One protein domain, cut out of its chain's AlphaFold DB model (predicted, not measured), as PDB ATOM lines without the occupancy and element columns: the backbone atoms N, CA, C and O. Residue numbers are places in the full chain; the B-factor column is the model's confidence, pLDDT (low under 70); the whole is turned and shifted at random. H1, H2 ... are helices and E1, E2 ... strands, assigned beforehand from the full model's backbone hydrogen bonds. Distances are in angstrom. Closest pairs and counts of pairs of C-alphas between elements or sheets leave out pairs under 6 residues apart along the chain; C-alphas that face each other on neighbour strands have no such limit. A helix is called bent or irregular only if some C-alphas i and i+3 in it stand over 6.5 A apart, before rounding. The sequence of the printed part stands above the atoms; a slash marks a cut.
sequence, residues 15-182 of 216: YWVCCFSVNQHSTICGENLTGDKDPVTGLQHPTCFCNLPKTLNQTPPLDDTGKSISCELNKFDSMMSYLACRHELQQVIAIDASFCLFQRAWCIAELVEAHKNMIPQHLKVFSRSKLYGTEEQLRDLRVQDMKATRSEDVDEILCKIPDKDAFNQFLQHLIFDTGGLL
ATOM      1  N   TYR A  15      88.870  73.315  67.141       90.25
ATOM      2  CA  TYR A  15      87.848  74.289  66.796       90.25
ATOM      3  C   TYR A  15      86.572  74.062  67.596       90.25
ATOM      4  O   TYR A  15      86.073  72.942  67.677       90.25
ATOM      5  N   TRP A  16      86.030  75.146  68.144       90.88
ATOM      6  CA  TRP A  16      84.638  75.223  68.543       90.88
ATOM      7  C   TRP A  16      83.795  75.506  67.309       90.88
ATOM      8  O   TRP A  16      83.941  76.549  66.661       90.88
ATOM      9  N   VAL A  17      82.899  74.575  67.009       86.75
ATOM     10  CA  VAL A  17      81.888  74.722  65.971       86.75
ATOM     11  C   VAL A  17      80.586  74.253  66.595       86.75
ATOM     12  O   VAL A  17      80.407  73.055  66.789       86.75
ATOM     13  N   CYS A  18      79.694  75.193  66.921       81.75
ATOM     14  CA  CYS A  18      78.465  74.950  67.687       81.75
ATOM     15  C   CYS A  18      77.740  73.658  67.286       81.75
ATOM     16  O   CYS A  18      77.478  72.799  68.124       81.75
ATOM     17  N   CYS A  19      77.494  73.470  65.984       77.50
ATOM     18  CA  CYS A  19      76.751  72.319  65.470       77.50
ATOM     19  C   CYS A  19      77.426  70.955  65.695       77.50
ATOM     20  O   CYS A  19      76.747  69.935  65.620       77.50
ATOM     21  N   PHE A  20      78.727  70.929  65.987       82.44
ATOM     22  CA  PHE A  20      79.486  69.719  66.312       82.44
ATOM     23  C   PHE A  20      79.885  69.634  67.784       82.44
ATOM     24  O   PHE A  20      80.240  68.557  68.254       82.44
ATOM     25  N   SER A  21      79.873  70.758  68.501       82.12
ATOM     26  CA  SER A  21      80.335  70.821  69.884       82.12
ATOM     27  C   SER A  21      79.280  70.337  70.875       82.12
ATOM     28  O   SER A  21      79.661  69.814  71.913       82.12
ATOM     29  N   VAL A  22      77.988  70.441  70.551       79.69
ATOM     30  CA  VAL A  22      76.877  69.935  71.379       79.69
ATOM     31  C   VAL A  22      76.113  68.815  70.668       79.69
ATOM     32  O   VAL A  22      75.938  68.850  69.447       79.69
ATOM     33  N   ASN A  23      75.595  67.834  71.413       82.31
ATOM     34  CA  ASN A  23      74.780  66.753  70.857       82.31
ATOM     35  C   ASN A  23      73.366  67.227  70.463       82.31
ATOM     36  O   ASN A  23      72.368  66.910  71.116       82.31
ATOM     37  N   GLN A  24      73.262  67.948  69.345       80.44
ATOM     38  CA  GLN A  24      71.984  68.440  68.813       80.44
ATOM     39  C   GLN A  24      71.009  67.301  68.453       80.44
ATOM     40  O   GLN A  24      69.792  67.475  68.467       80.44
ATOM     41  N   HIS A  25      71.507  66.092  68.177       85.69
ATOM     42  CA  HIS A  25      70.651  64.945  67.863       85.69
ATOM     43  C   HIS A  25      69.776  64.508  69.054       85.69
ATOM     44  O   HIS A  25      68.648  64.028  68.869       85.69
ATOM     45  N   SER A  26      70.262  64.719  70.280       86.62
ATOM     46  CA  SER A  26      69.511  64.441  71.510       86.62
ATOM     47  C   SER A  26      68.360  65.419  71.766       86.62
ATOM     48  O   SER A  26      67.537  65.164  72.644       86.62
ATOM     49  N   THR A  27      68.254  66.502  70.990       82.75
ATOM     50  CA  THR A  27      67.322  67.601  71.274       82.75
ATOM     51  C   THR A  27      66.420  67.984  70.099       82.75
ATOM     52  O   THR A  27      65.240  68.219  70.329       82.75
ATOM     53  N   ILE A  28      66.919  68.015  68.854       81.81
ATOM     54  CA  ILE A  28      66.205  68.662  67.730       81.81
ATOM     55  C   ILE A  28      65.996  67.794  66.477       81.81
ATOM     56  O   ILE A  28      65.560  68.305  65.450       81.81
ATOM     57  N   CYS A  29      66.296  66.489  66.504       86.56
ATOM     58  CA  CYS A  29      65.998  65.631  65.347       86.56
ATOM     59  C   CYS A  29      64.549  65.105  65.357       86.56
ATOM     60  O   CYS A  29      63.912  65.047  66.403       86.56
ATOM     61  N   GLY A  30      64.075  64.616  64.207       85.69
ATOM     62  CA  GLY A  30      62.782  63.922  64.085       85.69
ATOM     63  C   GLY A  30      61.674  64.746  63.446       85.69
ATOM     64  O   GLY A  30      60.719  64.172  62.934       85.69
ATOM     65  N   GLU A  31      61.844  66.062  63.371       84.31
ATOM     66  CA  GLU A  31      60.869  66.974  62.780       84.31
ATOM     67  C   GLU A  31      61.560  68.043  61.929       84.31
ATOM     68  O   GLU A  31      62.729  68.366  62.133       84.31
ATOM     69  N   ASN A  32      60.818  68.587  60.965       86.69
ATOM     70  CA  ASN A  32      61.205  69.745  60.165       86.69
ATOM     71  C   ASN A  32      60.081  70.788  60.266       86.69
ATOM     72  O   ASN A  32      59.262  70.927  59.358       86.69
ATOM     73  N   LEU A  33      60.007  71.452  61.424       79.75
ATOM     74  CA  LEU A  33      58.893  72.325  61.824       79.75
ATOM     75  C   LEU A  33      58.650  73.495  60.863       79.75
ATOM     76  O   LEU A  33      57.515  73.921  60.678       79.75
ATOM     77  N   THR A  34      59.712  74.009  60.251       82.19
ATOM     78  CA  THR A  34      59.667  75.147  59.326       82.19
ATOM     79  C   THR A  34      59.532  74.717  57.867       82.19
ATOM     80  O   THR A  34      59.373  75.564  56.989       82.19
ATOM     81  N   GLY A  35      59.558  73.408  57.588       86.94
ATOM     82  CA  GLY A  35      59.545  72.891  56.223       86.94
ATOM     83  C   GLY A  35      60.800  73.274  55.436       86.94
ATOM     84  O   GLY A  35      60.724  73.430  54.216       86.94
ATOM     85  N   ASP A  36      61.934  73.431  56.125       86.88
ATOM     86  CA  ASP A  36      63.200  73.851  55.538       86.88
ATOM     87  C   ASP A  36      63.609  72.915  54.400       86.88
ATOM     88  O   ASP A  36      63.443  71.686  54.453       86.88
ATOM     89  N   LYS A  37      64.167  73.530  53.363       91.69
ATOM     90  CA  LYS A  37      64.651  72.863  52.164       91.69
ATOM     91  C   LYS A  37      66.155  73.017  52.078       91.69
ATOM     92  O   LYS A  37      66.692  74.079  52.384       91.69
ATOM     93  N   ASP A  38      66.797  71.972  51.585       86.19
ATOM     94  CA  ASP A  38      68.192  72.016  51.196       86.19
ATOM     95  C   ASP A  38      68.376  73.138  50.156       86.19
ATOM     96  O   ASP A  38      67.708  73.124  49.116       86.19
ATOM     97  N   PRO A  39      69.244  74.129  50.418       80.12
ATOM     98  CA  PRO A  39      69.391  75.290  49.546       80.12
ATOM     99  C   PRO A  39      70.051  74.959  48.198       80.12
ATOM    100  O   PRO A  39      69.979  75.771  47.280       80.12
ATOM    101  N   VAL A  40      70.691  73.794  48.068       85.50
ATOM    102  CA  VAL A  40      71.329  73.314  46.836       85.50
ATOM    103  C   VAL A  40      70.342  72.504  46.000       85.50
ATOM    104  O   VAL A  40      70.245  72.710  44.793       85.50
ATOM    105  N   THR A  41      69.601  71.583  46.618       92.00
ATOM    106  CA  THR A  41      68.708  70.664  45.883       92.00
ATOM    107  C   THR A  41      67.255  71.133  45.819       92.00
ATOM    108  O   THR A  41      66.483  70.638  45.000       92.00
ATOM    109  N   GLY A  42      66.850  72.062  46.689       92.38
ATOM    110  CA  GLY A  42      65.464  72.506  46.848       92.38
ATOM    111  C   GLY A  42      64.533  71.448  47.453       92.38
ATOM    112  O   GLY A  42      63.332  71.694  47.595       92.38
ATOM    113  N   LEU A  43      65.062  70.274  47.806       93.25
ATOM    114  CA  LEU A  43      64.307  69.199  48.435       93.25
ATOM    115  C   LEU A  43      64.129  69.493  49.919       93.25
ATOM    116  O   LEU A  43      65.009  70.050  50.571       93.25
ATOM    117  N   GLN A  44      62.984  69.100  50.468       92.94
ATOM    118  CA  GLN A  44      62.754  69.211  51.902       92.94
ATOM    119  C   GLN A  44      63.780  68.365  52.662       92.94
ATOM    120  O   GLN A  44      64.048  67.223  52.277       92.94
ATOM    121  N   HIS A  45      64.347  68.915  53.739       88.69
ATOM    122  CA  HIS A  45      65.295  68.163  54.553       88.69
ATOM    123  C   HIS A  45      64.630  66.900  55.119       88.69
ATOM    124  O   HIS A  45      63.538  66.999  55.695       88.69
ATOM    125  N   PRO A  46      65.263  65.720  54.971       88.62
ATOM    126  CA  PRO A  46      64.707  64.483  55.490       88.62
ATOM    127  C   PRO A  46      64.674  64.523  57.017       88.62
ATOM    128  O   PRO A  46      65.632  64.940  57.672       88.62
ATOM    129  N   THR A  47      63.577  64.049  57.597       89.12
ATOM    130  CA  THR A  47      63.457  63.890  59.045       89.12
ATOM    131  C   THR A  47      64.175  62.627  59.501       89.12
ATOM    132  O   THR A  47      64.149  61.594  58.833       89.12
ATOM    133  N   CYS A  48      64.818  62.688  60.662       88.69
ATOM    134  CA  CYS A  48      65.470  61.520  61.242       88.69
ATOM    135  C   CYS A  48      64.451  60.587  61.918       88.69
ATOM    136  O   CYS A  48      63.721  61.017  62.802       88.69
ATOM    137  N   PHE A  49      64.460  59.295  61.588       91.88
ATOM    138  CA  PHE A  49      63.513  58.306  62.132       91.88
ATOM    139  C   PHE A  49      64.064  57.501  63.319       91.88
ATOM    140  O   PHE A  49      63.628  56.381  63.572       91.88
ATOM    141  N   CYS A  50      65.056  58.029  64.043       91.44
ATOM    142  CA  CYS A  50      65.715  57.281  65.118       91.44
ATOM    143  C   CYS A  50      64.818  57.029  66.341       91.44
ATOM    144  O   CYS A  50      65.164  56.191  67.168       91.44
ATOM    145  N   ASN A  51      63.709  57.770  66.482       88.62
ATOM    146  CA  ASN A  51      62.800  57.736  67.635       88.62
ATOM    147  C   ASN A  51      63.504  57.887  68.998       88.62
ATOM    148  O   ASN A  51      62.955  57.509  70.032       88.62
ATOM    149  N   LEU A  52      64.721  58.443  69.014       89.56
ATOM    150  CA  LEU A  52      65.474  58.671  70.238       89.56
ATOM    151  C   LEU A  52      64.731  59.714  71.089       89.56
ATOM    152  O   LEU A  52      64.500  60.817  70.571       89.56
ATOM    153  N   PRO A  53      64.408  59.414  72.365       89.56
ATOM    154  CA  PRO A  53      63.788  60.372  73.273       89.56
ATOM    155  C   PRO A  53      64.564  61.688  73.321       89.56
ATOM    156  O   PRO A  53      65.797  61.682  73.347       89.56
ATOM    157  N   LYS A  54      63.840  62.812  73.303       89.25
ATOM    158  CA  LYS A  54      64.446  64.145  73.306       89.25
ATOM    159  C   LYS A  54      64.588  64.692  74.712       89.25
ATOM    160  O   LYS A  54      63.640  64.678  75.496       89.25
ATOM    161  N   THR A  55      65.777  65.207  74.994       89.69
ATOM    162  CA  THR A  55      66.109  65.849  76.260       89.69
ATOM    163  C   THR A  55      66.183  67.349  76.043       89.69
ATOM    164  O   THR A  55      67.135  67.862  75.470       89.69
ATOM    165  N   LEU A  56      65.152  68.060  76.480       86.50
ATOM    166  CA  LEU A  56      65.025  69.507  76.347       86.50
ATOM    167  C   LEU A  56      65.395  70.197  77.666       86.50
ATOM    168  O   LEU A  56      65.643  69.539  78.675       86.50
ATOM    169  N   ASN A  57      65.392  71.532  77.685       84.06
ATOM    170  CA  ASN A  57      65.846  72.330  78.835       84.06
ATOM    171  C   ASN A  57      65.090  72.043  80.142       84.06
ATOM    172  O   ASN A  57      65.634  72.313  81.205       84.06
ATOM    173  N   GLN A  58      63.884  71.469  80.082       87.75
ATOM    174  CA  GLN A  58      63.052  71.114  81.243       87.75
ATOM    175  C   GLN A  58      62.786  69.601  81.357       87.75
ATOM    176  O   GLN A  58      61.923  69.176  82.122       87.75
ATOM    177  N   THR A  59      63.502  68.758  80.605       90.38
ATOM    178  CA  THR A  59      63.380  67.298  80.731       90.38
ATOM    179  C   THR A  59      64.057  66.822  82.027       90.38
ATOM    180  O   THR A  59      65.251  67.076  82.197       90.38
ATOM    181  N   PRO A  60      63.362  66.112  82.937       92.69
ATOM    182  CA  PRO A  60      63.968  65.593  84.164       92.69
ATOM    183  C   PRO A  60      65.123  64.602  83.908       92.69
ATOM    184  O   PRO A  60      65.118  63.923  82.878       92.69
ATOM    185  N   PRO A  61      66.073  64.449  84.851       94.00
ATOM    186  CA  PRO A  61      66.142  65.126  86.149       94.00
ATOM    187  C   PRO A  61      66.568  66.597  86.024       94.00
ATOM    188  O   PRO A  61      67.360  66.951  85.148       94.00
ATOM    189  N   LEU A  62      66.013  67.442  86.895       93.31
ATOM    190  CA  LEU A  62      66.286  68.880  86.937       93.31
ATOM    191  C   LEU A  62      67.289  69.210  88.049       93.31
ATOM    192  O   LEU A  62      67.294  68.544  89.085       93.31
ATOM    193  N   ASP A  63      68.117  70.225  87.828       89.50
ATOM    194  CA  ASP A  63      68.947  70.838  88.862       89.50
ATOM    195  C   ASP A  63      68.132  71.786  89.766       89.50
ATOM    196  O   ASP A  63      66.917  71.947  89.617       89.50
ATOM    197  N   ASP A  64      68.805  72.406  90.734       91.62
ATOM    198  CA  ASP A  64      68.232  73.381  91.668       91.62
ATOM    199  C   ASP A  64      67.714  74.656  90.984       91.62
ATOM    200  O   ASP A  64      66.877  75.363  91.546       91.62
ATOM    201  N   THR A  65      68.151  74.920  89.752       86.00
ATOM    202  CA  THR A  65      67.663  76.019  88.911       86.00
ATOM    203  C   THR A  65      66.471  75.622  88.033       86.00
ATOM    204  O   THR A  65      65.951  76.452  87.285       86.00
ATOM    205  N   GLY A  66      66.008  74.369  88.121       88.75
ATOM    206  CA  GLY A  66      64.900  73.840  87.327       88.75
ATOM    207  C   GLY A  66      65.288  73.463  85.896       88.75
ATOM    208  O   GLY A  66      64.407  73.284  85.051       88.75
ATOM    209  N   LYS A  67      66.586  73.338  85.600       87.12
ATOM    210  CA  LYS A  67      67.096  73.003  84.268       87.12
ATOM    211  C   LYS A  67      67.470  71.536  84.168       87.12
ATOM    212  O   LYS A  67      67.983  70.934  85.103       87.12
ATOM    213  N   SER A  68      67.245  70.951  82.997       90.50
ATOM    214  CA  SER A  68      67.601  69.566  82.712       90.50
ATOM    215  C   SER A  68      69.096  69.343  82.889       90.50
ATOM    216  O   SER A  68      69.914  69.971  82.208       90.50
ATOM    217  N   ILE A  69      69.456  68.383  83.737       89.38
ATOM    218  CA  ILE A  69      70.838  67.931  83.931       89.38
ATOM    219  C   ILE A  69      71.346  67.237  82.660       89.38
ATOM    220  O   ILE A  69      72.521  67.349  82.313       89.38
ATOM    221  N   SER A  70      70.456  66.593  81.908       88.44
ATOM    222  CA  SER A  70      70.810  65.807  80.726       88.44
ATOM    223  C   SER A  70      70.822  66.609  79.416       88.44
ATOM    224  O   SER A  70      71.334  66.108  78.421       88.44
ATOM    225  N   CYS A  71      70.279  67.833  79.380       87.00
ATOM    226  CA  CYS A  71      70.336  68.678  78.181       87.00
ATOM    227  C   CYS A  71      71.745  69.271  78.010       87.00
ATOM    228  O   CYS A  71      72.215  69.997  78.880       87.00
ATOM    229  N   GLU A  72      72.434  68.990  76.905       83.69
ATOM    230  CA  GLU A  72      73.750  69.592  76.628       83.69
ATOM    231  C   GLU A  72      73.641  71.027  76.092       83.69
ATOM    232  O   GLU A  72      74.523  71.847  76.346       83.69
ATOM    233  N   LEU A  73      72.549  71.356  75.386       81.12
ATOM    234  CA  LEU A  73      72.378  72.665  74.744       81.12
ATOM    235  C   LEU A  73      72.400  73.819  75.752       81.12
ATOM    236  O   LEU A  73      73.030  74.841  75.501       81.12
ATOM    237  N   ASN A  74      71.774  73.644  76.920       80.38
ATOM    238  CA  ASN A  74      71.728  74.683  77.953       80.38
ATOM    239  C   ASN A  74      73.041  74.830  78.756       80.38
ATOM    240  O   ASN A  74      73.126  75.725  79.601       80.38
ATOM    241  N   LYS A  75      74.057  73.997  78.470       85.50
ATOM    242  CA  LYS A  75      75.381  73.969  79.127       85.50
ATOM    243  C   LYS A  75      76.532  74.374  78.205       85.50
ATOM    244  O   LYS A  75      77.695  74.144  78.543       85.50
ATOM    245  N   PHE A  76      76.232  74.933  77.030       87.12
ATOM    246  CA  PHE A  76      77.256  75.299  76.047       87.12
ATOM    247  C   PHE A  76      78.326  76.229  76.649       87.12
ATOM    248  O   PHE A  76      79.510  76.052  76.377       87.12
ATOM    249  N   ASP A  77      77.914  77.167  77.505       89.12
ATOM    250  CA  ASP A  77      78.767  78.138  78.193       89.12
ATOM    251  C   ASP A  77      79.773  77.449  79.122       89.12
ATOM    252  O   ASP A  77      80.986  77.636  79.016       89.12
ATOM    253  N   SER A  78      79.267  76.554  79.965       89.50
ATOM    254  CA  SER A  78      80.055  75.759  80.902       89.50
ATOM    255  C   SER A  78      81.047  74.854  80.169       89.50
ATOM    256  O   SER A  78      82.210  74.752  80.562       89.50
ATOM    257  N   MET A  79      80.614  74.217  79.077       88.81
ATOM    258  CA  MET A  79      81.473  73.359  78.263       88.81
ATOM    259  C   MET A  79      82.555  74.162  77.536       88.81
ATOM    260  O   MET A  79      83.720  73.761  77.540       88.81
ATOM    261  N   MET A  80      82.193  75.297  76.937       91.56
ATOM    262  CA  MET A  80      83.134  76.178  76.253       91.56
ATOM    263  C   MET A  80      84.216  76.664  77.219       91.56
ATOM    264  O   MET A  80      85.402  76.514  76.923       91.56
ATOM    265  N   SER A  81      83.826  77.156  78.398       92.38
ATOM    266  CA  SER A  81      84.770  77.612  79.421       92.38
ATOM    267  C   SER A  81      85.670  76.479  79.927       92.38
ATOM    268  O   SER A  81      86.896  76.621  79.999       92.38
ATOM    269  N   TYR A  82      85.091  75.301  80.194       92.00
ATOM    270  CA  TYR A  82      85.840  74.123  80.628       92.00
ATOM    271  C   TYR A  82      86.920  73.702  79.619       92.00
ATOM    272  O   TYR A  82      88.046  73.383  80.026       92.00
ATOM    273  N   LEU A  83      86.578  73.691  78.324       91.06
ATOM    274  CA  LEU A  83      87.481  73.317  77.235       91.06
ATOM    275  C   LEU A  83      88.545  74.386  76.988       91.06
ATOM    276  O   LEU A  83      89.717  74.034  76.850       91.06
ATOM    277  N   ALA A  84      88.170  75.667  76.989       92.38
ATOM    278  CA  ALA A  84      89.095  76.785  76.814       92.38
ATOM    279  C   ALA A  84      90.180  76.818  77.902       92.38
ATOM    280  O   ALA A  84      91.342  77.083  77.616       92.38
ATOM    281  N   CYS A  85      89.836  76.449  79.141       92.00
ATOM    282  CA  CYS A  85      90.808  76.361  80.233       92.00
ATOM    283  C   CYS A  85      91.818  75.205  80.090       92.00
ATOM    284  O   CYS A  85      92.812  75.170  80.813       92.00
ATOM    285  N   ARG A  86      91.561  74.215  79.225       91.38
ATOM    286  CA  ARG A  86      92.375  72.985  79.104       91.38
ATOM    287  C   ARG A  86      93.076  72.848  77.768       91.38
ATOM    288  O   ARG A  86      94.030  72.077  77.644       91.38
ATOM    289  N   HIS A  87      92.585  73.552  76.763       89.81
ATOM    290  CA  HIS A  87      93.021  73.398  75.397       89.81
ATOM    291  C   HIS A  87      93.085  74.751  74.707       89.81
ATOM    292  O   HIS A  87      92.210  75.592  74.878       89.81
ATOM    293  N   GLU A  88      94.082  74.905  73.841       89.94
ATOM    294  CA  GLU A  88      94.079  75.962  72.837       89.94
ATOM    295  C   GLU A  88      92.939  75.680  71.855       89.94
ATOM    296  O   GLU A  88      93.019  74.771  71.019       89.94
ATOM    297  N   LEU A  89      91.849  76.416  72.038       91.44
ATOM    298  CA  LEU A  89      90.620  76.332  71.268       91.44
ATOM    299  C   LEU A  89      90.506  77.585  70.403       91.44
ATOM    300  O   LEU A  89      90.914  78.661  70.824       91.44
ATOM    301  N   GLN A  90      89.946  77.456  69.207       93.88
ATOM    302  CA  GLN A  90      89.607  78.575  68.327       93.88
ATOM    303  C   GLN A  90      88.137  78.466  67.932       93.88
ATOM    304  O   GLN A  90      87.626  77.361  67.782       93.88
ATOM    305  N   GLN A  91      87.444  79.575  67.714       93.94
ATOM    306  CA  GLN A  91      86.063  79.574  67.237       93.94
ATOM    307  C   GLN A  91      86.024  79.956  65.759       93.94
ATOM    308  O   GLN A  91      86.599  80.966  65.352       93.94
ATOM    309  N   VAL A  92      85.317  79.170  64.947       91.75
ATOM    310  CA  VAL A  92      85.017  79.536  63.556       91.75
ATOM    311  C   VAL A  92      83.579  80.021  63.477       91.75
ATOM    312  O   VAL A  92      82.657  79.309  63.867       91.75
ATOM    313  N   ILE A  93      83.393  81.226  62.943       91.94
ATOM    314  CA  ILE A  93      82.090  81.877  62.819       91.94
ATOM    315  C   ILE A  93      81.759  81.941  61.335       91.94
ATOM    316  O   ILE A  93      82.225  82.828  60.623       91.94
ATOM    317  N   ALA A  94      81.000  80.966  60.846       89.81
ATOM    318  CA  ALA A  94      80.551  80.944  59.461       89.81
ATOM    319  C   ALA A  94      79.197  81.647  59.351       89.81
ATOM    320  O   ALA A  94      78.213  81.168  59.910       89.81
ATOM    321  N   ILE A  95      79.157  82.772  58.640       87.38
ATOM    322  CA  ILE A  95      77.924  83.536  58.439       87.38
ATOM    323  C   ILE A  95      77.303  83.232  57.077       87.38
ATOM    324  O   ILE A  95      77.996  83.080  56.067       87.38
ATOM    325  N   ASP A  96      75.979  83.155  57.055       86.62
ATOM    326  CA  ASP A  96      75.196  82.996  55.839       86.62
ATOM    327  C   ASP A  96      75.154  84.297  55.017       86.62
ATOM    328  O   ASP A  96      75.468  85.385  55.503       86.62
ATOM    329  N   ALA A  97      74.733  84.199  53.753       83.50
ATOM    330  CA  ALA A  97      74.696  85.342  52.839       83.50
ATOM    331  C   ALA A  97      73.706  86.452  53.252       83.50
ATOM    332  O   ALA A  97      73.823  87.570  52.744       83.50
ATOM    333  N   SER A  98      72.745  86.148  54.132       83.00
ATOM    334  CA  SER A  98      71.795  87.108  54.704       83.00
ATOM    335  C   SER A  98      72.185  87.594  56.102       83.00
ATOM    336  O   SER A  98      71.445  88.377  56.685       83.00
ATOM    337  N   PHE A  99      73.337  87.161  56.631       86.75
ATOM    338  CA  PHE A  99      73.837  87.542  57.955       86.75
ATOM    339  C   PHE A  99      72.868  87.202  59.097       86.75
ATOM    340  O   PHE A  99      72.960  87.768  60.191       86.75
ATOM    341  N   CYS A 100      71.956  86.249  58.881       87.69
ATOM    342  CA  CYS A 100      70.942  85.897  59.867       87.69
ATOM    343  C   CYS A 100      71.550  85.288  61.137       87.69
ATOM    344  O   CYS A 100      70.920  85.361  62.188       87.69
ATOM    345  N   LEU A 101      72.793  84.782  61.090       89.75
ATOM    346  CA  LEU A 101      73.543  84.355  62.279       89.75
ATOM    347  C   LEU A 101      73.528  85.403  63.401       89.75
ATOM    348  O   LEU A 101      73.304  85.041  64.554       89.75
ATOM    349  N   PHE A 102      73.714  86.689  63.086       90.25
ATOM    350  CA  PHE A 102      73.750  87.743  64.108       90.25
ATOM    351  C   PHE A 102      72.383  88.036  64.733       90.25
ATOM    352  O   PHE A 102      72.302  88.656  65.787       90.25
ATOM    353  N   GLN A 103      71.307  87.560  64.109       90.38
ATOM    354  CA  GLN A 103      69.951  87.651  64.638       90.38
ATOM    355  C   GLN A 103      69.581  86.419  65.471       90.38
ATOM    356  O   GLN A 103      68.473  86.362  65.997       90.38
ATOM    357  N   ARG A 104      70.456  85.412  65.588       90.50
ATOM    358  CA  ARG A 104      70.183  84.186  66.348       90.50
ATOM    359  C   ARG A 104      70.718  84.312  67.765       90.50
ATOM    360  O   ARG A 104      71.931  84.372  67.963       90.50
ATOM    361  N   ALA A 105      69.817  84.264  68.744       90.31
ATOM    362  CA  ALA A 105      70.159  84.506  70.145       90.31
ATOM    363  C   ALA A 105      71.274  83.561  70.640       90.31
ATOM    364  O   ALA A 105      72.269  84.022  71.199       90.31
ATOM    365  N   TRP A 106      71.162  82.255  70.358       88.38
ATOM    366  CA  TRP A 106      72.181  81.263  70.733       88.38
ATOM    367  C   TRP A 106      73.551  81.560  70.119       88.38
ATOM    368  O   TRP A 106      74.557  81.509  70.821       88.38
ATOM    369  N   CYS A 107      73.593  81.914  68.832       91.50
ATOM    370  CA  CYS A 107      74.852  82.208  68.150       91.50
ATOM    371  C   CYS A 107      75.551  83.408  68.796       91.50
ATOM    372  O   CYS A 107      76.750  83.359  69.043       91.50
ATOM    373  N   ILE A 108      74.808  84.464  69.127       93.25
ATOM    374  CA  ILE A 108      75.374  85.642  69.789       93.25
ATOM    375  C   ILE A 108      75.855  85.329  71.205       93.25
ATOM    376  O   ILE A 108      76.935  85.778  71.591       93.25
ATOM    377  N   ALA A 109      75.102  84.532  71.964       91.50
ATOM    378  CA  ALA A 109      75.536  84.090  73.284       91.50
ATOM    379  C   ALA A 109      76.874  83.327  73.206       91.50
ATOM    380  O   ALA A 109      77.779  83.594  73.994       91.50
ATOM    381  N   GLU A 110      77.047  82.457  72.206       92.38
ATOM    382  CA  GLU A 110      78.311  81.754  71.951       92.38
ATOM    383  C   GLU A 110      79.455  82.668  71.500       92.38
ATOM    384  O   GLU A 110      80.606  82.422  71.863       92.38
ATOM    385  N   LEU A 111      79.181  83.705  70.701       94.31
ATOM    386  CA  LEU A 111      80.202  84.680  70.303       94.31
ATOM    387  C   LEU A 111      80.758  85.420  71.517       94.31
ATOM    388  O   LEU A 111      81.973  85.561  71.666       94.31
ATOM    389  N   VAL A 112      79.861  85.886  72.384       93.69
ATOM    390  CA  VAL A 112      80.235  86.630  73.585       93.69
ATOM    391  C   VAL A 112      80.959  85.728  74.578       93.69
ATOM    392  O   VAL A 112      81.974  86.136  75.142       93.69
ATOM    393  N   GLU A 113      80.485  84.497  74.775       93.81
ATOM    394  CA  GLU A 113      81.129  83.550  75.683       93.81
ATOM    395  C   GLU A 113      82.535  83.168  75.204       93.81
ATOM    396  O   GLU A 113      83.475  83.151  76.002       93.81
ATOM    397  N   ALA A 114      82.729  82.963  73.899       94.50
ATOM    398  CA  ALA A 114      84.049  82.679  73.347       94.50
ATOM    399  C   ALA A 114      85.025  83.835  73.586       94.50
ATOM    400  O   ALA A 114      86.152  83.607  74.033       94.50
ATOM    401  N   HIS A 115      84.574  85.073  73.374       94.50
ATOM    402  CA  HIS A 115      85.387  86.254  73.643       94.50
ATOM    403  C   HIS A 115      85.755  86.379  75.129       94.50
ATOM    404  O   HIS A 115      86.910  86.643  75.461       94.50
ATOM    405  N   LYS A 116      84.805  86.152  76.049       93.12
ATOM    406  CA  LYS A 116      85.067  86.167  77.502       93.12
ATOM    407  C   LYS A 116      86.113  85.135  77.923       93.12
ATOM    408  O   LYS A 116      86.927  85.418  78.796       93.12
ATOM    409  N   ASN A 117      86.117  83.971  77.279       94.19
ATOM    410  CA  ASN A 117      87.103  82.916  77.508       94.19
ATOM    411  C   ASN A 117      88.395  83.106  76.686       94.19
ATOM    412  O   ASN A 117      89.216  82.192  76.628       94.19
ATOM    413  N   MET A 118      88.593  84.274  76.057       94.62
ATOM    414  CA  MET A 118      89.768  84.615  75.238       94.62
ATOM    415  C   MET A 118      90.045  83.607  74.109       94.62
ATOM    416  O   MET A 118      91.188  83.426  73.687       94.62
ATOM    417  N   ILE A 119      89.001  82.947  73.607       94.62
ATOM    418  CA  ILE A 119      89.092  82.022  72.479       94.62
ATOM    419  C   ILE A 119      89.262  82.862  71.205       94.62
ATOM    420  O   ILE A 119      88.387  83.680  70.917       94.62
ATOM    421  N   PRO A 120      90.328  82.677  70.400       93.44
ATOM    422  CA  PRO A 120      90.470  83.377  69.128       93.44
ATOM    423  C   PRO A 120      89.300  83.081  68.187       93.44
ATOM    424  O   PRO A 120      88.960  81.919  67.954       93.44
ATOM    425  N   GLN A 121      88.697  84.131  67.631       94.19
ATOM    426  CA  GLN A 121      87.510  84.043  66.780       94.19
ATOM    427  C   GLN A 121      87.863  84.332  65.319       94.19
ATOM    428  O   GLN A 121      88.544  85.304  65.002       94.19
ATOM    429  N   HIS A 122      87.377  83.493  64.405       91.38
ATOM    430  CA  HIS A 122      87.650  83.600  62.977       91.38
ATOM    431  C   HIS A 122      86.351  83.681  62.179       91.38
ATOM    432  O   HIS A 122      85.703  82.666  61.914       91.38
ATOM    433  N   LEU A 123      86.007  84.895  61.747       91.06
ATOM    434  CA  LEU A 123      84.854  85.142  60.888       91.06
ATOM    435  C   LEU A 123      85.096  84.616  59.465       91.06
ATOM    436  O   LEU A 123      86.158  84.827  58.871       91.06
ATOM    437  N   LYS A 124      84.098  83.932  58.908       89.38
ATOM    438  CA  LYS A 124      84.055  83.436  57.531       89.38
ATOM    439  C   LYS A 124      82.785  83.940  56.871       89.38
ATOM    440  O   LYS A 124      81.687  83.535  57.237       89.38
ATOM    441  N   VAL A 125      82.966  84.826  55.898       86.31
ATOM    442  CA  VAL A 125      81.888  85.482  55.160       86.31
ATOM    443  C   VAL A 125      81.781  84.878  53.767       86.31
ATOM    444  O   VAL A 125      82.802  84.654  53.120       86.31
ATOM    445  N   PHE A 126      80.553  84.649  53.297       81.94
ATOM    446  CA  PHE A 126      80.294  84.112  51.959       81.94
ATOM    447  C   PHE A 126      80.814  85.025  50.835       81.94
ATOM    448  O   PHE A 126      81.441  84.556  49.891       81.94
ATOM    449  N   SER A 127      80.562  86.335  50.929       80.31
ATOM    450  CA  SER A 127      81.001  87.311  49.928       80.31
ATOM    451  C   SER A 127      81.276  88.682  50.537       80.31
ATOM    452  O   SER A 127      80.496  89.195  51.342       80.31
ATOM    453  N   ARG A 128      82.353  89.322  50.069       81.00
ATOM    454  CA  ARG A 128      82.740  90.682  50.460       81.00
ATOM    455  C   ARG A 128      81.696  91.730  50.075       81.00
ATOM    456  O   ARG A 128      81.430  92.634  50.858       81.00
ATOM    457  N   SER A 129      81.081  91.605  48.897       81.12
ATOM    458  CA  SER A 129      80.048  92.554  48.457       81.12
ATOM    459  C   SER A 129      78.811  92.506  49.356       81.12
ATOM    460  O   SER A 129      78.200  93.537  49.625       81.12
ATOM    461  N   LYS A 130      78.478  91.317  49.874       80.25
ATOM    462  CA  LYS A 130      77.371  91.122  50.815       80.25
ATOM    463  C   LYS A 130      77.666  91.691  52.200       80.25
ATOM    464  O   LYS A 130      76.735  92.167  52.839       80.25
ATOM    465  N   LEU A 131      78.930  91.699  52.627       82.19
ATOM    466  CA  LEU A 131      79.323  92.343  53.878       82.19
ATOM    467  C   LEU A 131      79.064  93.847  53.831       82.19
ATOM    468  O   LEU A 131      78.321  94.348  54.665       82.19
ATOM    469  N   TYR A 132      79.582  94.545  52.818       79.81
ATOM    470  CA  TYR A 132      79.424  96.002  52.729       79.81
ATOM    471  C   TYR A 132      77.961  96.451  52.641       79.81
ATOM    472  O   TYR A 132      77.605  97.478  53.206       79.81
ATOM    473  N   GLY A 133      77.104  95.681  51.963       78.62
ATOM    474  CA  GLY A 133      75.673  95.994  51.876       78.62
ATOM    475  C   GLY A 133      74.867  95.679  53.142       78.62
ATOM    476  O   GLY A 133      73.758  96.183  53.281       78.62
ATOM    477  N   THR A 134      75.395  94.844  54.043       80.25
ATOM    478  CA  THR A 134      74.681  94.379  55.250       80.25
ATOM    479  C   THR A 134      75.263  94.963  56.538       80.25
ATOM    480  O   THR A 134      74.616  94.913  57.576       80.25
ATOM    481  N   GLU A 135      76.455  95.563  56.485       82.94
ATOM    482  CA  GLU A 135      77.139  96.141  57.644       82.94
ATOM    483  C   GLU A 135      76.270  97.164  58.393       82.94
ATOM    484  O   GLU A 135      76.216  97.146  59.619       82.94
ATOM    485  N   GLU A 136      75.538  98.008  57.663       83.06
ATOM    486  CA  GLU A 136      74.616  98.987  58.249       83.06
ATOM    487  C   GLU A 136      73.508  98.311  59.068       83.06
ATOM    488  O   GLU A 136      73.224  98.737  60.182       83.06
ATOM    489  N   GLN A 137      72.968  97.185  58.588       82.00
ATOM    490  CA  GLN A 137      71.930  96.422  59.295       82.00
ATOM    491  C   GLN A 137      72.438  95.820  60.610       82.00
ATOM    492  O   GLN A 137      71.651  95.537  61.509       82.00
ATOM    493  N   LEU A 138      73.751  95.608  60.732       87.44
ATOM    494  CA  LEU A 138      74.360  95.057  61.939       87.44
ATOM    495  C   LEU A 138      74.563  96.127  63.035       87.44
ATOM    496  O   LEU A 138      74.744  95.780  64.206       87.44
ATOM    497  N   ARG A 139      74.511  97.424  62.697       90.00
ATOM    498  CA  ARG A 139      74.724  98.527  63.659       90.00
ATOM    499  C   ARG A 139      73.580  98.685  64.656       90.00
ATOM    500  O   ARG A 139      73.813  99.112  65.781       90.00
ATOM    501  N   ASP A 140      72.385  98.252  64.272       89.25
ATOM    502  CA  ASP A 140      71.192  98.290  65.119       89.25
ATOM    503  C   ASP A 140      70.931  96.956  65.840       89.25
ATOM    504  O   ASP A 140      69.854  96.744  66.392       89.25
ATOM    505  N   LEU A 141      71.899  96.028  65.850       91.25
ATOM    506  CA  LEU A 141      71.733  94.745  66.533       91.25
ATOM    507  C   LEU A 141      71.535  94.929  68.034       91.25
ATOM    508  O   LEU A 141      72.384  95.495  68.732       91.25
ATOM    509  N   ARG A 142      70.455  94.328  68.533       93.25
ATOM    510  CA  ARG A 142      70.151  94.219  69.955       93.25
ATOM    511  C   ARG A 142      69.796  92.789  70.305       93.25
ATOM    512  O   ARG A 142      69.054  92.132  69.579       93.25
ATOM    513  N   VAL A 143      70.278  92.321  71.452       93.00
ATOM    514  CA  VAL A 143      70.006  90.964  71.939       93.00
ATOM    515  C   VAL A 143      68.519  90.708  72.175       93.00
ATOM    516  O   VAL A 143      68.051  89.589  72.005       93.00
ATOM    517  N   GLN A 144      67.759  91.756  72.493       93.94
ATOM    518  CA  GLN A 144      66.311  91.692  72.682       93.94
ATOM    519  C   GLN A 144      65.533  91.418  71.386       93.94
ATOM    520  O   GLN A 144      64.440  90.868  71.456       93.94
ATOM    521  N   ASP A 145      66.094  91.767  70.226       93.56
ATOM    522  CA  ASP A 145      65.434  91.620  68.920       93.56
ATOM    523  C   ASP A 145      65.805  90.293  68.226       93.56
ATOM    524  O   ASP A 145      65.410  90.023  67.086       93.56
ATOM    525  N   MET A 146      66.591  89.451  68.906       92.31
ATOM    526  CA  MET A 146      67.073  88.182  68.377       92.31
ATOM    527  C   MET A 146      66.011  87.088  68.421       92.31
ATOM    528  O   MET A 146      65.053  87.109  69.189       92.31
ATOM    529  N   LYS A 147      66.216  86.085  67.572       90.69
ATOM    530  CA  LYS A 147      65.282  84.999  67.313       90.69
ATOM    531  C   LYS A 147      65.894  83.658  67.687       90.69
ATOM    532  O   LYS A 147      67.099  83.427  67.557       90.69
ATOM    533  N   ALA A 148      65.025  82.744  68.077       85.75
ATOM    534  CA  ALA A 148      65.292  81.320  68.143       85.75
ATOM    535  C   ALA A 148      64.056  80.576  67.627       85.75
ATOM    536  O   ALA A 148      62.967  81.145  67.558       85.75
ATOM    537  N   THR A 149      64.225  79.308  67.247       82.06
ATOM    538  CA  THR A 149      63.105  78.459  66.810       82.06
ATOM    539  C   THR A 149      62.040  78.339  67.900       82.06
ATOM    540  O   THR A 149      60.855  78.234  67.602       82.06
ATOM    541  N   ARG A 150      62.469  78.386  69.165       79.94
ATOM    542  CA  ARG A 150      61.618  78.379  70.350       79.94
ATOM    543  C   ARG A 150      61.787  79.694  71.094       79.94
ATOM    544  O   ARG A 150      62.915  80.098  71.354       79.94
ATOM    545  N   SER A 151      60.695  80.354  71.461       81.00
ATOM    546  CA  SER A 151      60.769  81.627  72.192       81.00
ATOM    547  C   SER A 151      61.389  81.470  73.581       81.00
ATOM    548  O   SER A 151      62.121  82.356  74.009       81.00
ATOM    549  N   GLU A 152      61.188  80.318  74.236       82.00
ATOM    550  CA  GLU A 152      61.756  80.051  75.568       82.00
ATOM    551  C   GLU A 152      63.291  80.127  75.586       82.00
ATOM    552  O   GLU A 152      63.890  80.487  76.598       82.00
ATOM    553  N   ASP A 153      63.935  79.816  74.460       82.00
ATOM    554  CA  ASP A 153      65.388  79.903  74.321       82.00
ATOM    555  C   ASP A 153      65.879  81.361  74.337       82.00
ATOM    556  O   ASP A 153      66.949  81.657  74.876       82.00
ATOM    557  N   VAL A 154      65.103  82.287  73.759       88.19
ATOM    558  CA  VAL A 154      65.411  83.726  73.803       88.19
ATOM    559  C   VAL A 154      65.292  84.223  75.240       88.19
ATOM    560  O   VAL A 154      66.205  84.886  75.734       88.19
ATOM    561  N   ASP A 155      64.217  83.839  75.931       87.75
ATOM    562  CA  ASP A 155      64.000  84.193  77.334       87.75
ATOM    563  C   ASP A 155      65.133  83.671  78.223       87.75
ATOM    564  O   ASP A 155      65.646  84.404  79.072       87.75
ATOM    565  N   GLU A 156      65.586  82.434  77.998       84.69
ATOM    566  CA  GLU A 156      66.698  81.848  78.744       84.69
ATOM    567  C   GLU A 156      67.993  82.655  78.574       84.69
ATOM    568  O   GLU A 156      68.680  82.940  79.560       84.69
ATOM    569  N   ILE A 157      68.323  83.061  77.349       87.31
ATOM    570  CA  ILE A 157      69.517  83.868  77.071       87.31
ATOM    571  C   ILE A 157      69.385  85.258  77.692       87.31
ATOM    572  O   ILE A 157      70.305  85.726  78.365       87.31
ATOM    573  N   LEU A 158      68.234  85.913  77.524       90.56
ATOM    574  CA  LEU A 158      67.984  87.238  78.089       90.56
ATOM    575  C   LEU A 158      68.014  87.227  79.622       90.56
ATOM    576  O   LEU A 158      68.466  88.204  80.226       90.56
ATOM    577  N   CYS A 159      67.590  86.139  80.267       89.19
ATOM    578  CA  CYS A 159      67.686  85.981  81.718       89.19
ATOM    579  C   CYS A 159      69.139  85.882  82.204       89.19
ATOM    580  O   CYS A 159      69.445  86.365  83.293       89.19
ATOM    581  N   LYS A 160      70.052  85.315  81.401       86.25
ATOM    582  CA  LYS A 160      71.490  85.236  81.726       86.25
ATOM    583  C   LYS A 160      72.221  86.578  81.588       86.25
ATOM    584  O   LYS A 160      73.341  86.713  82.076       86.25
ATOM    585  N   ILE A 161      71.621  87.565  80.926       90.75
ATOM    586  CA  ILE A 161      72.229  88.875  80.679       90.75
ATOM    587  C   ILE A 161      71.674  89.871  81.704       90.75
ATOM    588  O   ILE A 161      70.537  90.306  81.547       90.75
ATOM    589  N   PRO A 162      72.411  90.265  82.754       90.31
ATOM    590  CA  PRO A 162      71.876  91.175  83.768       90.31
ATOM    591  C   PRO A 162      71.595  92.571  83.194       90.31
ATOM    592  O   PRO A 162      70.501  93.099  83.376       90.31
ATOM    593  N   ASP A 163      72.545  93.115  82.433       94.50
ATOM    594  CA  ASP A 163      72.450  94.419  81.775       94.50
ATOM    595  C   ASP A 163      72.471  94.233  80.254       94.50
ATOM    596  O   ASP A 163      73.490  93.866  79.663       94.50
ATOM    597  N   LYS A 164      71.314  94.446  79.624       94.69
ATOM    598  CA  LYS A 164      71.146  94.242  78.182       94.69
ATOM    599  C   LYS A 164      71.774  95.371  77.374       94.69
ATOM    600  O   LYS A 164      72.241  95.120  76.267       94.69
ATOM    601  N   ASP A 165      71.802  96.592  77.899       95.69
ATOM    602  CA  ASP A 165      72.353  97.731  77.169       95.69
ATOM    603  C   ASP A 165      73.881  97.672  77.171       95.69
ATOM    604  O   ASP A 165      74.492  97.818  76.111       95.69
ATOM    605  N   ALA A 166      74.495  97.325  78.306       94.62
ATOM    606  CA  ALA A 166      75.926  97.031  78.363       94.62
ATOM    607  C   ALA A 166      76.299  95.842  77.463       94.62
ATOM    608  O   ALA A 166      77.317  95.883  76.772       94.62
ATOM    609  N   PHE A 167      75.464  94.796  77.422       94.75
ATOM    610  CA  PHE A 167      75.673  93.662  76.520       94.75
ATOM    611  C   PHE A 167      75.615  94.074  75.046       94.75
ATOM    612  O   PHE A 167      76.469  93.661  74.267       94.75
ATOM    613  N   ASN A 168      74.644  94.904  74.656       94.81
ATOM    614  CA  ASN A 168      74.525  95.392  73.281       94.81
ATOM    615  C   ASN A 168      75.712  96.272  72.888       94.81
ATOM    616  O   ASN A 168      76.259  96.095  71.805       94.81
ATOM    617  N   GLN A 169      76.160  97.169  73.770       94.56
ATOM    618  CA  GLN A 169      77.368  97.967  73.535       94.56
ATOM    619  C   GLN A 169      78.589  97.064  73.357       94.56
ATOM    620  O   GLN A 169      79.327  97.198  72.385       94.56
ATOM    621  N   PHE A 170      78.762  96.084  74.245       94.50
ATOM    622  CA  PHE A 170      79.830  95.100  74.132       94.50
ATOM    623  C   PHE A 170      79.765  94.313  72.815       94.50
ATOM    624  O   PHE A 170      80.792  94.110  72.174       94.50
ATOM    625  N   LEU A 171      78.571  93.896  72.384       94.25
ATOM    626  CA  LEU A 171      78.378  93.197  71.115       94.25
ATOM    627  C   LEU A 171      78.769  94.076  69.918       94.25
ATOM    628  O   LEU A 171      79.439  93.596  69.005       94.25
ATOM    629  N   GLN A 172      78.395  95.357  69.936       94.94
ATOM    630  CA  GLN A 172      78.794  96.317  68.907       94.94
ATOM    631  C   GLN A 172      80.321  96.463  68.858       94.94
ATOM    632  O   GLN A 172      80.908  96.352  67.781       94.94
ATOM    633  N   HIS A 173      80.980  96.588  70.011       94.06
ATOM    634  CA  HIS A 173      82.443  96.620  70.084       94.06
ATOM    635  C   HIS A 173      83.075  95.331  69.540       94.06
ATOM    636  O   HIS A 173      83.982  95.381  68.712       94.06
ATOM    637  N   LEU A 174      82.555  94.164  69.929       93.94
ATOM    638  CA  LEU A 174      83.040  92.865  69.458       93.94
ATOM    639  C   LEU A 174      82.997  92.746  67.926       93.94
ATOM    640  O   LEU A 174      83.904  92.173  67.320       93.94
ATOM    641  N   ILE A 175      81.950  93.273  67.290       92.81
ATOM    642  CA  ILE A 175      81.762  93.174  65.839       92.81
ATOM    643  C   ILE A 175      82.590  94.231  65.092       92.81
ATOM    644  O   ILE A 175      83.276  93.880  64.126       92.81
ATOM    645  N   PHE A 176      82.536  95.495  65.523       92.56
ATOM    646  CA  PHE A 176      82.928  96.648  64.704       92.56
ATOM    647  C   PHE A 176      84.197  97.382  65.128       92.56
ATOM    648  O   PHE A 176      84.775  98.076  64.289       92.56
ATOM    649  N   ASP A 177      84.620  97.290  66.390       92.38
ATOM    650  CA  ASP A 177      85.757  98.085  66.854       92.38
ATOM    651  C   ASP A 177      87.063  97.674  66.167       92.38
ATOM    652  O   ASP A 177      87.180  96.641  65.502       92.38
ATOM    653  N   THR A 178      88.100  98.487  66.362       87.00
ATOM    654  CA  THR A 178      89.459  98.106  65.970       87.00
ATOM    655  C   THR A 178      89.859  96.835  66.713       87.00
ATOM    656  O   THR A 178      89.877  96.804  67.941       87.00
ATOM    657  N   GLY A 179      90.199  95.775  65.980       85.62
ATOM    658  CA  GLY A 179      90.396  94.455  66.574       85.62
ATOM    659  C   GLY A 179      89.126  93.622  66.743       85.62
ATOM    660  O   GLY A 179      89.253  92.481  67.170       85.62
ATOM    661  N   GLY A 180      87.949  94.121  66.372       90.44
ATOM    662  CA  GLY A 180      86.700  93.361  66.310       90.44
ATOM    663  C   GLY A 180      86.637  92.402  65.115       90.44
ATOM    664  O   GLY A 180      87.553  92.331  64.287       90.44
ATOM    665  N   LEU A 181      85.543  91.646  65.012       92.38
ATOM    666  CA  LEU A 181      85.376  90.579  64.019       92.38
ATOM    667  C   LEU A 181      85.505  91.074  62.570       92.38
ATOM    668  O   LEU A 181      86.181  90.426  61.764       92.38
ATOM    669  N   LEU A 182      84.880  92.206  62.228       90.06
ATOM    670  CA  LEU A 182      84.914  92.739  60.861       90.06
ATOM    671  C   LEU A 182      86.287  93.310  60.505       90.06
ATOM    672  O   LEU A 182      86.819  93.010  59.436       90.06
TER     673      LEU A 182
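Overview. This is residues 15 to 182 of the 216 residues of the protein "MycA protein" of Symbiodinium pilosum (UniProt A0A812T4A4). Helix H5 forms the middle, with the small parallel sheet E1 E2 along one side of it, H3 packed on another side, H7 at its first turns and H8 crossing it opposite H3. H6 lies beyond E2 at the far end, while residues 29 to 72, a long stretch with no named element, swing wide at the opposite end. The 168 printed residues hold, in order, H1 H2 H3 E1 H4 H5 E2 H6 H7 H8; the class is mostly helix, with under half of the residues in named elements. The whole is compact, with a radius of gyration of the C-alphas of 16.9 A and spans of 47 by 43 by 31 A.

Along the chain. E1 is residues 89 to 95, 19.4 A long, from C-alpha 89 at (90.620, 76.332, 71.268). E2 is residues 121 to 125, 13.0 A. Between them come H4, residues 100 to 103, and H5, residues 105 to 116, 16.7 A. Before E1 stand H1, residues 18 to 21, beginning at (78.465, 74.950, 67.687), H2, residues 25 to 28, and H3, residues 73 to 84, 17.3 A. After E2 follow H6, residues 128 to 139, 17.3 A, H7, residues 151 to 160, 14.8 A, and H8, residues 164 to 176, 18.1 A, ending at (82.928, 96.648, 64.704). H3 and H6 are irregular: C-alphas 74 and 77 are 7.8 A apart, and C-alphas 133 and 136 are 7.1 A apart.

Arrangement. E1 and E2 are parallel neighbours at 22 degrees, with N 122 and O 91 at 2.8 A and N 93 and O 122 at 2.9 A, within hydrogen-bond range. E1, H4, H5 and E2 form a strand-helix-strand unit, two parallel neighbour strands with helices between, and its crossover is right-handed. Residues 15 to 16 pair with residues 90 to 91 of E1, parallel. The hub is H5, which touches three helices. With residues 110 to 114 alone it touches residues 76 to 81 of H3, at a shallow tilt of 19 degrees, the same way; the closest C-alphas, of Asp 77 and Glu 113, are 6.4 A apart. With residues 105 to 109 alone it touches H7, at a shallow tilt of 24 degrees, the same way; the closest C-alphas are Ala 105 and Val 154, 6.0 A. H4 and H5 only just touch, only at the corner, with 3 pairs of C-alphas within 8 A, the closest Phe 102 and Ile 108, 6.3 A. H8 is close to H5 but not clearly touching, about perpendicular at 74 degrees; the closest C-alphas, of Val 112 and Leu 171, are 7.3 A apart. H6 and H8 are close but not clearly touching, with the C-alphas of Arg 139 and Gln 172 closest at 7.0 A. H1 and H3 are near each other, with 7 pairs of C-alphas within 10 A. H2 is close to H3 but not clearly touching, with the C-alphas of Thr 27 and Leu 73 closest at 8.0 A. Each O i to N i+4 pair is within hydrogen-bond range in H5, H7 and H8, against 6 of 8 in H3 and 5 of 8 in H6; H1, H2 and H4 are too short for such a pair.

Size, cuts and confidence. The two C-alphas farthest apart, of Asp 64 and Ser 129, are 48.7 A apart. The links H2 to H3, 44 residues, and H6 to H7, 11 residues, are long. The printed part has no cut. Its mean pLDDT is 88.6, and no printed residue is under 70.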